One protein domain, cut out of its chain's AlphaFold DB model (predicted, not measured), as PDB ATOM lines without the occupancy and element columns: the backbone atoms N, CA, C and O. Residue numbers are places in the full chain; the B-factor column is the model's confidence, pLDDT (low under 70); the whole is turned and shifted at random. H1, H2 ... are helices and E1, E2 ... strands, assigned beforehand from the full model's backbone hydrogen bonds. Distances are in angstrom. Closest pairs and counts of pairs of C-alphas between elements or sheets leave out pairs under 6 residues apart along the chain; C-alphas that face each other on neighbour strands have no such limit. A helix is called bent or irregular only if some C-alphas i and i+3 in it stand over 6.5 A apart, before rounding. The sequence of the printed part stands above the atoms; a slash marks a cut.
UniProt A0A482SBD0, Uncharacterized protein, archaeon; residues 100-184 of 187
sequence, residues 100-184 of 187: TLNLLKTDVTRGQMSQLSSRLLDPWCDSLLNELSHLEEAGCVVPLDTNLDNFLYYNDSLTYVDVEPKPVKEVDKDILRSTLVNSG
ATOM      1  N   THR A 100      25.088  39.069  10.186       93.94
ATOM      2  CA  THR A 100      24.135  39.167   9.077       93.94
ATOM      3  C   THR A 100      23.322  37.880   8.971       93.94
ATOM      4  O   THR A 100      23.841  36.794   9.261       93.94
ATOM      5  N   LEU A 101      22.072  37.965   8.513       94.00
ATOM      6  CA  LEU A 101      21.259  36.771   8.267       94.00
ATOM      7  C   LEU A 101      21.937  35.819   7.268       94.00
ATOM      8  O   LEU A 101      21.791  34.606   7.371       94.00
ATOM      9  N   ASN A 102      22.740  36.344   6.340       93.25
ATOM     10  CA  ASN A 102      23.512  35.539   5.394       93.25
ATOM     11  C   ASN A 102      24.616  34.705   6.079       93.25
ATOM     12  O   ASN A 102      24.838  33.535   5.746       93.25
ATOM     13  N   LEU A 103      25.295  35.278   7.079       92.19
ATOM     14  CA  LEU A 103      26.262  34.540   7.897       92.19
ATOM     15  C   LEU A 103      25.561  33.481   8.754       92.19
ATOM     16  O   LEU A 103      26.031  32.349   8.817       92.19
ATOM     17  N   LEU A 104      24.406  33.803   9.341       93.00
ATOM     18  CA  LEU A 104      23.611  32.826  10.094       93.00
ATOM     19  C   LEU A 104      23.114  31.684   9.204       93.00
ATOM     20  O   LEU A 104      23.206  30.523   9.589       93.00
ATOM     21  N   LYS A 105      22.679  31.986   7.977       92.75
ATOM     22  CA  LYS A 105      22.336  30.976   6.966       92.75
ATOM     23  C   LYS A 105      23.512  30.036   6.698       92.75
ATOM     24  O   LYS A 105      23.322  28.825   6.563       92.75
ATOM     25  N   THR A 106      24.728  30.577   6.630       91.88
ATOM     26  CA  THR A 106      25.946  29.772   6.459       91.88
ATOM     27  C   THR A 106      26.179  28.858   7.663       91.88
ATOM     28  O   THR A 106      26.465  27.676   7.474       91.88
ATOM     29  N   ASP A 107      26.006  29.368   8.883       93.12
ATOM     30  CA  ASP A 107      26.158  28.596  10.124       93.12
ATOM     31  C   ASP A 107      25.107  27.469  10.223       93.12
ATOM     32  O   ASP A 107      25.458  26.335  10.555       93.12
ATOM     33  N   VAL A 108      23.848  27.729   9.848       92.31
ATOM     34  CA  VAL A 108      22.779  26.712   9.757       92.31
ATOM     35  C   VAL A 108      23.127  25.631   8.736       92.31
ATOM     36  O   VAL A 108      23.076  24.444   9.048       92.31
ATOM     37  N   THR A 109      23.548  26.027   7.531       91.31
ATOM     38  CA  THR A 109      23.936  25.082   6.467       91.31
ATOM     39  C   THR A 109      25.095  24.178   6.904       91.31
ATOM     40  O   THR A 109      25.174  23.019   6.503       91.31
ATOM     41  N   ARG A 110      25.992  24.695   7.752       94.31
ATOM     42  CA  ARG A 110      27.123  23.953   8.332       94.31
ATOM     43  C   ARG A 110      26.755  23.143   9.582       94.31
ATOM     44  O   ARG A 110      27.638  22.501  10.145       94.31
ATOM     45  N   GLY A 111      25.502  23.190  10.041       91.62
ATOM     46  CA  GLY A 111      25.052  22.543  11.278       91.62
ATOM     47  C   GLY A 111      25.622  23.167  12.559       91.62
ATOM     48  O   GLY A 111      25.601  22.534  13.609       91.62
ATOM     49  N   GLN A 112      26.155  24.390  12.485       93.56
ATOM     50  CA  GLN A 112      26.744  25.121  13.617       93.56
ATOM     51  C   GLN A 112      25.696  25.897  14.427       93.56
ATOM     52  O   GLN A 112      25.991  26.378  15.520       93.56
ATOM     53  N   MET A 113      24.484  26.028  13.891       92.69
ATOM     54  CA  MET A 113      23.357  26.705  14.516       92.69
ATOM     55  C   MET A 113      22.047  26.035  14.083       92.69
ATOM     56  O   MET A 113      21.937  25.549  12.958       92.69
ATOM     57  N   SER A 114      21.048  26.021  14.964       92.31
ATOM     58  CA  SER A 114      19.680  25.641  14.602       92.31
ATOM     59  C   SER A 114      19.003  26.730  13.768       92.31
ATOM     60  O   SER A 114      19.311  27.912  13.902       92.31
ATOM     61  N   GLN A 115      18.050  26.336  12.927       92.81
ATOM     62  CA  GLN A 115      17.192  27.293  12.230       92.81
ATOM     63  C   GLN A 115      16.439  28.188  13.227       92.81
ATOM     64  O   GLN A 115      16.109  27.771  14.340       92.81
ATOM     65  N   LEU A 116      16.166  29.422  12.811       91.88
ATOM     66  CA  LEU A 116      15.369  30.378  13.573       91.88
ATOM     67  C   LEU A 116      13.890  29.980  13.553       91.88
ATOM     68  O   LEU A 116      13.400  29.416  12.576       91.88
ATOM     69  N   SER A 117      13.151  30.299  14.615       91.88
ATOM     70  CA  SER A 117      11.715  30.007  14.662       91.88
ATOM     71  C   SER A 117      10.943  30.850  13.644       91.88
ATOM     72  O   SER A 117      11.063  32.076  13.648       91.88
ATOM     73  N   SER A 118      10.064  30.226  12.852       91.00
ATOM     74  CA  SER A 118       9.088  30.930  11.998       91.00
ATOM     75  C   SER A 118       8.207  31.928  12.750       91.00
ATOM     76  O   SER A 118       7.710  32.871  12.142       91.00
ATOM     77  N   ARG A 119       8.057  31.793  14.074       91.25
ATOM     78  CA  ARG A 119       7.317  32.757  14.906       91.25
ATOM     79  C   ARG A 119       7.926  34.162  14.898       91.25
ATOM     80  O   ARG A 119       7.223  35.106  15.231       91.25
ATOM     81  N   LEU A 120       9.203  34.298  14.539       90.12
ATOM     82  CA  LEU A 120       9.895  35.586  14.448       90.12
ATOM     83  C   LEU A 120       9.629  36.309  13.116       90.12
ATOM     84  O   LEU A 120       9.788  37.524  13.047       90.12
ATOM     85  N   LEU A 121       9.203  35.587  12.070       89.06
ATOM     86  CA  LEU A 121       9.097  36.120  10.707       89.06
ATOM     87  C   LEU A 121       8.075  37.244  10.583       89.06
ATOM     88  O   LEU A 121       8.423  38.340  10.144       89.06
ATOM     89  N   ASP A 122       6.824  36.964  10.944       91.00
ATOM     90  CA  ASP A 122       5.740  37.926  10.757       91.00
ATOM     91  C   ASP A 122       5.950  39.178  11.634       91.00
ATOM     92  O   ASP A 122       5.916  40.273  11.070       91.00
ATOM     93  N   PRO A 123       6.313  39.071  12.935       92.94
ATOM     94  CA  PRO A 123       6.633  40.244  13.751       92.94
ATOM     95  C   PRO A 123       7.746  41.125  13.173       92.94
ATOM     96  O   PRO A 123       7.644  42.349  13.231       92.94
ATOM     97  N   TRP A 124       8.802  40.535  12.603       93.12
ATOM     98  CA  TRP A 124       9.881  41.310  11.983       93.12
ATOM     99  C   TRP A 124       9.449  41.993  10.695       93.12
ATOM    100  O   TRP A 124       9.771  43.164  10.500       93.12
ATOM    101  N   CYS A 125       8.729  41.277   9.827       91.81
ATOM    102  CA  CYS A 125       8.219  41.850   8.585       91.81
ATOM    103  C   CYS A 125       7.278  43.019   8.886       91.81
ATOM    104  O   CYS A 125       7.435  44.087   8.306       91.81
ATOM    105  N   ASP A 126       6.351  42.832   9.827       93.38
ATOM    106  CA  ASP A 126       5.387  43.859  10.220       93.38
ATOM    107  C   ASP A 126       6.066  45.075  10.844       93.38
ATOM    108  O   ASP A 126       5.787  46.201  10.440       93.38
ATOM    109  N   SER A 127       7.005  44.861  11.770       94.00
ATOM    110  CA  SER A 127       7.716  45.968  12.422       94.00
ATOM    111  C   SER A 127       8.528  46.779  11.415       94.00
ATOM    112  O   SER A 127       8.436  48.002  11.401       94.00
ATOM    113  N   LEU A 128       9.283  46.113  10.532       93.75
ATOM    114  CA  LEU A 128      10.101  46.806   9.539       93.75
ATOM    115  C   LEU A 128       9.245  47.589   8.544       93.75
ATOM    116  O   LEU A 128       9.521  48.756   8.297       93.75
ATOM    117  N   LEU A 129       8.217  46.961   7.973       92.31
ATOM    118  CA  LEU A 129       7.376  47.627   6.980       92.31
ATOM    119  C   LEU A 129       6.616  48.798   7.597       92.31
ATOM    120  O   LEU A 129       6.550  49.848   6.975       92.31
ATOM    121  N   ASN A 130       6.133  48.662   8.833       94.19
ATOM    122  CA  ASN A 130       5.487  49.762   9.542       94.19
ATOM    123  C   ASN A 130       6.441  50.946   9.780       94.19
ATOM    124  O   ASN A 130       6.066  52.093   9.559       94.19
ATOM    125  N   GLU A 131       7.687  50.686  10.190       94.50
ATOM    126  CA  GLU A 131       8.694  51.742  10.369       94.50
ATOM    127  C   GLU A 131       9.089  52.407   9.036       94.50
ATOM    128  O   GLU A 131       9.255  53.625   8.980       94.50
ATOM    129  N   LEU A 132       9.193  51.641   7.944       91.88
ATOM    130  CA  LEU A 132       9.473  52.190   6.614       91.88
ATOM    131  C   LEU A 132       8.294  53.005   6.062       91.88
ATOM    132  O   LEU A 132       8.519  54.083   5.516       91.88
ATOM    133  N   SER A 133       7.056  52.541   6.251       90.69
ATOM    134  CA  SER A 133       5.850  53.291   5.882       90.69
ATOM    135  C   SER A 133       5.736  54.596   6.665       90.69
ATOM    136  O   SER A 133       5.418  55.624   6.080       90.69
ATOM    137  N   HIS A 134       6.079  54.598   7.958       91.81
ATOM    138  CA  HIS A 134       6.121  55.826   8.752       91.81
ATOM    139  C   HIS A 134       7.088  56.869   8.166       91.81
ATOM    140  O   HIS A 134       6.747  58.048   8.061       91.81
ATOM    141  N   LEU A 135       8.285  56.440   7.752       90.88
ATOM    142  CA  LEU A 135       9.245  57.332   7.099       90.88
ATOM    143  C   LEU A 135       8.732  57.836   5.749       90.88
ATOM    144  O   LEU A 135       8.881  59.019   5.444       90.88
ATOM    145  N   GLU A 136       8.114  56.961   4.957       89.94
ATOM    146  CA  GLU A 136       7.539  57.317   3.660       89.94
ATOM    147  C   GLU A 136       6.432  58.372   3.804       89.94
ATOM    148  O   GLU A 136       6.469  59.390   3.108       89.94
ATOM    149  N   GLU A 137       5.513  58.195   4.757       88.75
ATOM    150  CA  GLU A 137       4.460  59.167   5.091       88.75
ATOM    151  C   GLU A 137       5.031  60.527   5.524       88.75
ATOM    152  O   GLU A 137       4.455  61.576   5.228       88.75
ATOM    153  N   ALA A 138       6.193  60.521   6.180       86.38
ATOM    154  CA  ALA A 138       6.924  61.720   6.583       86.38
ATOM    155  C   ALA A 138       7.790  62.334   5.457       86.38
ATOM    156  O   ALA A 138       8.423  63.374   5.659       86.38
ATOM    157  N   GLY A 139       7.801  61.742   4.257       84.88
ATOM    158  CA  GLY A 139       8.540  62.241   3.092       84.88
ATOM    159  C   GLY A 139       9.994  61.761   3.003       84.88
ATOM    160  O   GLY A 139      10.801  62.354   2.279       84.88
ATOM    161  N   CYS A 140      10.354  60.694   3.719       88.00
ATOM    162  CA  CYS A 140      11.650  60.029   3.635       88.00
ATOM    163  C   CYS A 140      11.483  58.590   3.136       88.00
ATOM    164  O   CYS A 140      11.163  57.678   3.889       88.00
ATOM    165  N   VAL A 141      11.748  58.355   1.852       87.25
ATOM    166  CA  VAL A 141      11.639  57.003   1.293       87.25
ATOM    167  C   VAL A 141      12.947  56.248   1.494       87.25
ATOM    168  O   VAL A 141      13.951  56.568   0.857       87.25
ATOM    169  N   VAL A 142      12.934  55.226   2.350       86.88
ATOM    170  CA  VAL A 142      14.049  54.285   2.532       86.88
ATOM    171  C   VAL A 142      13.740  53.000   1.754       86.88
ATOM    172  O   VAL A 142      12.869  52.236   2.171       86.88
ATOM    173  N   PRO A 143      14.423  52.720   0.630       84.94
ATOM    174  CA  PRO A 143      14.137  51.526  -0.162       84.94
ATOM    175  C   PRO A 143      14.510  50.249   0.595       84.94
ATOM    176  O   PRO A 143      15.601  50.165   1.169       84.94
ATOM    177  N   LEU A 144      13.640  49.234   0.552       87.44
ATOM    178  CA  LEU A 144      13.953  47.914   1.099       87.44
ATOM    179  C   LEU A 144      14.734  47.076   0.078       87.44
ATOM    180  O   LEU A 144      14.237  46.763  -1.004       87.44
ATOM    181  N   ASP A 145      15.939  46.656   0.448       88.38
ATOM    182  CA  ASP A 145      16.708  45.627  -0.250       88.38
ATOM    183  C   ASP A 145      16.701  44.343   0.589       88.38
ATOM    184  O   ASP A 145      17.310  44.274   1.660       88.38
ATOM    185  N   THR A 146      16.007  43.318   0.088       87.00
ATOM    186  CA  THR A 146      15.763  42.046   0.788       87.00
ATOM    187  C   THR A 146      16.984  41.122   0.852       87.00
ATOM    188  O   THR A 146      16.876  39.980   1.307       87.00
ATOM    189  N   ASN A 147      18.167  41.585   0.438       89.38
ATOM    190  CA  ASN A 147      19.407  40.846   0.633       89.38
ATOM    191  C   ASN A 147      19.682  40.589   2.130       89.38
ATOM    192  O   ASN A 147      19.728  41.511   2.940       89.38
ATOM    193  N   LEU A 148      19.942  39.329   2.486       90.56
ATOM    194  CA  LEU A 148      20.214  38.875   3.855       90.56
ATOM    195  C   LEU A 148      21.435  39.544   4.515       90.56
ATOM    196  O   LEU A 148      21.557  39.513   5.739       90.56
ATOM    197  N   ASP A 149      22.344  40.138   3.739       91.81
ATOM    198  CA  ASP A 149      23.464  40.925   4.272       91.81
ATOM    199  C   ASP A 149      23.025  42.270   4.882       91.81
ATOM    200  O   ASP A 149      23.745  42.830   5.709       91.81
ATOM    201  N   ASN A 150      21.838  42.770   4.524       92.19
ATOM    202  CA  ASN A 150      21.297  44.038   5.020       92.19
ATOM    203  C   ASN A 150      20.566  43.902   6.360       92.19
ATOM    204  O   ASN A 150      20.080  44.895   6.896       92.19
ATOM    205  N   PHE A 151      20.497  42.693   6.912       94.06
ATOM    206  CA  PHE A 151      19.799  42.402   8.155       94.06
ATOM    207  C   PHE A 151      20.778  41.826   9.167       94.06
ATOM    208  O   PHE A 151      21.366  40.770   8.931       94.06
ATOM    209  N   LEU A 152      20.940  42.504  10.298       94.56
ATOM    210  CA  LEU A 152      21.670  41.987  11.450       94.56
ATOM    211  C   LEU A 152      20.693  41.349  12.430       94.56
ATOM    212  O   LEU A 152      19.652  41.931  12.723       94.56
ATOM    213  N   TYR A 153      21.048  40.178  12.950       93.81
ATOM    214  CA  TYR A 153      20.299  39.501  14.003       93.81
ATOM    215  C   TYR A 153      21.149  39.332  15.259       93.81
ATOM    216  O   TYR A 153      22.311  38.899  15.197       93.81
ATOM    217  N   TYR A 154      20.547  39.674  16.397       92.88
ATOM    218  CA  TYR A 154      21.140  39.557  17.722       92.88
ATOM    219  C   TYR A 154      20.045  39.492  18.793       92.88
ATOM    220  O   TYR A 154      19.171  40.352  18.817       92.88
ATOM    221  N   ASN A 155      20.110  38.500  19.691       89.75
ATOM    222  CA  ASN A 155      19.176  38.324  20.817       89.75
ATOM    223  C   ASN A 155      17.692  38.494  20.431       89.75
ATOM    224  O   ASN A 155      16.995  39.323  21.009       89.75
ATOM    225  N   ASP A 156      17.226  37.743  19.430       87.44
ATOM    226  CA  ASP A 156      15.843  37.782  18.915       87.44
ATOM    227  C   ASP A 156      15.377  39.116  18.310       87.44
ATOM    228  O   ASP A 156      14.228  39.245  17.886       87.44
ATOM    229  N   SER A 157      16.288  40.078  18.170       89.38
ATOM    230  CA  SER A 157      16.057  41.347  17.491       89.38
ATOM    231  C   SER A 157      16.663  41.339  16.093       89.38
ATOM    232  O   SER A 157      17.733  40.764  15.861       89.38
ATOM    233  N   LEU A 158      15.993  42.034  15.174       92.50
ATOM    234  CA  LEU A 158      16.464  42.282  13.818       92.50
ATOM    235  C   LEU A 158      16.754  43.776  13.635       92.50
ATOM    236  O   LEU A 158      16.022  44.617  14.143       92.50
ATOM    237  N   THR A 159      17.801  44.109  12.887       94.75
ATOM    238  CA  THR A 159      18.105  45.491  12.494       94.75
ATOM    239  C   THR A 159      18.400  45.536  10.999       94.75
ATOM    240  O   THR A 159      19.312  44.857  10.523       94.75
ATOM    241  N   TYR A 160      17.644  46.343  10.256       94.38
ATOM    242  CA  TYR A 160      17.865  46.634   8.845       94.38
ATOM    243  C   TYR A 160      18.890  47.760   8.697       94.38
ATOM    244  O   TYR A 160      18.659  48.899   9.098       94.38
ATOM    245  N   VAL A 161      20.057  47.445   8.140       92.25
ATOM    246  CA  VAL A 161      21.216  48.348   8.156       92.25
ATOM    247  C   VAL A 161      21.444  49.106   6.855       92.25
ATOM    248  O   VAL A 161      22.330  49.958   6.813       92.25
ATOM    249  N   ASP A 162      20.684  48.843   5.796       90.38
ATOM    250  CA  ASP A 162      20.870  49.462   4.477       90.38
ATOM    251  C   ASP A 162      20.005  50.721   4.291       90.38
ATOM    252  O   ASP A 162      19.195  50.839   3.379       90.38
ATOM    253  N   VAL A 163      20.194  51.691   5.190       88.31
ATOM    254  CA  VAL A 163      19.547  53.011   5.123       88.31
ATOM    255  C   VAL A 163      20.356  53.944   4.214       88.31
ATOM    256  O   VAL A 163      21.321  54.591   4.640       88.31
ATOM    257  N   GLU A 164      20.012  53.967   2.925       84.06
ATOM    258  CA  GLU A 164      20.729  54.716   1.884       84.06
ATOM    259  C   GLU A 164      19.761  55.273   0.820       84.06
ATOM    260  O   GLU A 164      18.788  54.594   0.486       84.06
ATOM    261  N   PRO A 165      20.037  56.456   0.229       77.25
ATOM    262  CA  PRO A 165      19.251  56.967  -0.890       77.25
ATOM    263  C   PRO A 165      19.483  56.081  -2.120       77.25
ATOM    264  O   PRO A 165      20.588  56.008  -2.670       77.25
ATOM    265  N   LYS A 166      18.441  55.368  -2.544       76.88
ATOM    266  CA  LYS A 166      18.451  54.498  -3.726       76.88
ATOM    267  C   LYS A 166      17.161  54.704  -4.525       76.88
ATOM    268  O   LYS A 166      16.184  55.206  -3.972       76.88
ATOM    269  N   PRO A 167      17.130  54.309  -5.810       72.44
ATOM    270  CA  PRO A 167      15.883  54.261  -6.558       72.44
ATOM    271  C   PRO A 167      14.846  53.427  -5.806       72.44
ATOM    272  O   PRO A 167      15.150  52.316  -5.358       72.44
ATOM    273  N   VAL A 168      13.640  53.974  -5.673       70.94
ATOM    274  CA  VAL A 168      12.530  53.297  -5.006       70.94
ATOM    275  C   VAL A 168      12.175  52.048  -5.807       70.94
ATOM    276  O   VAL A 168      11.965  52.105  -7.020       70.94
ATOM    277  N   LYS A 169      12.136  50.911  -5.121       68.81
ATOM    278  CA  LYS A 169      11.500  49.692  -5.610       68.81
ATOM    279  C   LYS A 169      10.241  49.503  -4.788       68.81
ATOM    280  O   LYS A 169      10.286  49.735  -3.586       68.81
ATOM    281  N   GLU A 170       9.153  49.103  -5.429       67.31
ATOM    282  CA  GLU A 170       7.947  48.701  -4.713       67.31
ATOM    283  C   GLU A 170       8.281  47.522  -3.795       67.31
ATOM    284  O   GLU A 170       8.970  46.577  -4.200       67.31
ATOM    285  N   VAL A 171       7.855  47.624  -2.539       65.75
ATOM    286  CA  VAL A 171       8.175  46.652  -1.501       65.75
ATOM    287  C   VAL A 171       6.887  46.005  -1.031       65.75
ATOM    288  O   VAL A 171       6.042  46.655  -0.425       65.75
ATOM    289  N   ASP A 172       6.772  44.706  -1.278       76.56
ATOM    290  CA  ASP A 172       5.648  43.891  -0.829       76.56
ATOM    291  C   ASP A 172       6.070  43.030   0.377       76.56
ATOM    292  O   ASP A 172       7.145  42.408   0.377       76.56
ATOM    293  N   LYS A 173       5.211  42.969   1.403       82.19
ATOM    294  CA  LYS A 173       5.373  42.088   2.568       82.19
ATOM    295  C   LYS A 173       5.570  40.635   2.157       82.19
ATOM    296  O   LYS A 173       6.419  39.950   2.733       82.19
ATOM    297  N   ASP A 174       4.844  40.175   1.149       85.88
ATOM    298  CA  ASP A 174       4.934  38.806   0.664       85.88
ATOM    299  C   ASP A 174       6.287  38.537  -0.002       85.88
ATOM    300  O   ASP A 174       6.841  37.446   0.157       85.88
ATOM    301  N   ILE A 175       6.890  39.537  -0.656       84.38
ATOM    302  CA  ILE A 175       8.243  39.431  -1.224       84.38
ATOM    303  C   ILE A 175       9.288  39.319  -0.108       84.38
ATOM    304  O   ILE A 175      10.145  38.429  -0.163       84.38
ATOM    305  N   LEU A 176       9.225  40.179   0.916       87.19
ATOM    306  CA  LEU A 176      10.136  40.114   2.066       87.19
ATOM    307  C   LEU A 176      10.014  38.762   2.781       87.19
ATOM    308  O   LEU A 176      11.009  38.056   2.966       87.19
ATOM    309  N   ARG A 177       8.785  38.364   3.114       89.19
ATOM    310  CA  ARG A 177       8.497  37.112   3.814       89.19
ATOM    311  C   ARG A 177       8.940  35.895   3.003       89.19
ATOM    312  O   ARG A 177       9.616  35.018   3.538       89.19
ATOM    313  N   SER A 178       8.613  35.849   1.712       89.00
ATOM    314  CA  SER A 178       9.029  34.770   0.807       89.00
ATOM    315  C   SER A 178      10.553  34.679   0.699       89.00
ATOM    316  O   SER A 178      11.109  33.582   0.765       89.00
ATOM    317  N   THR A 179      11.254  35.816   0.625       87.12
ATOM    318  CA  THR A 179      12.728  35.852   0.601       87.12
ATOM    319  C   THR A 179      13.324  35.240   1.871       87.12
ATOM    320  O   THR A 179      14.243  34.420   1.795       87.12
ATOM    321  N   LEU A 180      12.779  35.593   3.039       86.50
ATOM    322  CA  LEU A 180      13.248  35.077   4.325       86.50
ATOM    323  C   LEU A 180      12.953  33.583   4.492       86.50
ATOM    324  O   LEU A 180      13.849  32.840   4.885       86.50
ATOM    325  N   VAL A 181      11.761  33.104   4.129       87.75
ATOM    326  CA  VAL A 181      11.419  31.669   4.186       87.75
ATOM    327  C   VAL A 181      12.309  30.854   3.242       87.75
ATOM    328  O   VAL A 181      12.943  29.884   3.656       87.75
ATOM    329  N   ASN A 182      12.445  31.295   1.989       89.12
ATOM    330  CA  ASN A 182      13.231  30.591   0.971       89.12
ATOM    331  C   ASN A 182      14.747  30.645   1.219       89.12
ATOM    332  O   ASN A 182      15.515  29.963   0.540       89.12
ATOM    333  N   SER A 183      15.203  31.427   2.202       87.88
ATOM    334  CA  SER A 183      16.611  31.448   2.597       87.88
ATOM    335  C   SER A 183      17.081  30.140   3.246       87.88
ATOM    336  O   SER A 183      18.291  29.905   3.296       87.88
ATOM    337  N   GLY A 184      16.153  29.313   3.748       86.12
ATOM    338  CA  GLY A 184      16.450  28.126   4.555       86.12
ATOM    339  C   GLY A 184      16.874  28.445   5.994       86.12
ATOM    340  O   GLY A 184      17.240  27.538   6.738       86.12
TER     341      GLY A 184
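What this domain is: This is residues 100 to 184 of the 187 residues of an uncharacterized protein of archaeon (UniProt A0A482SBD0). One long helix, H2, runs along most of the longest axis, with the shorter helix H3 packed beside its residues 121 to 129 and a small two-stranded hairpin, E1 and E2, near another side of it. H1 runs from the hairpin toward one end of the domain, and residues 134 to 139 stick out at the other end. The 85 printed residues include three named helices and two named strands, in the order H1, H2, E1, E2, H3, with the strands antiparallel; the class is mostly helix. The whole is compact, with a radius of gyration of the C-alphas of 13.3 A, yet elongated, spanning 44 by 23 by 22 A.

Where its parts are: Find C-alpha 101 at (21.259, 36.771, 8.267); from there H1 runs to residue 109, 12.1 A. H2, residues 118 to 137, covers 29.4 A and is irregular, but only just: C-alphas 119 and 122 are 6.8 A apart. E1 is residues 151 to 154 and E2 residues 157 to 160. H3, residues 173 to 182, covers 14.0 A and ends at C-alpha 182, (13.231, 30.591, 0.971).

How they stand to each other: Look first at Leu 101 of H1, whose C-alpha is 5.8 A from that of Phe 151 in E1, their closest pair. H1 is apart from H2 and H3. H2 touches H3 with residues 121 to 129 alone, closest at the C-alphas of Cys 125 and Lys 173, 6.7 A. They run opposite ways at a shallow tilt of 34.9 degrees, only just short of steep. In the hairpin E1 and E2, N 152 and O 159 are within hydrogen-bond range at 2.9 A. The closest C-alphas of H2 and E2, Trp 124 and Leu 158, are 6.9 A apart. Every O i to N i+4 pair is within hydrogen-bond range in H1 and H3, and 14 of 16 in H2.

The domain as a whole: The two C-alphas farthest apart, Gly 111 and Gly 139, are 43.8 A apart. The printed part has no cut. The links H2 to E1 and E2 to H3 are long. Look at residues 169 to 171 for pLDDT under 70.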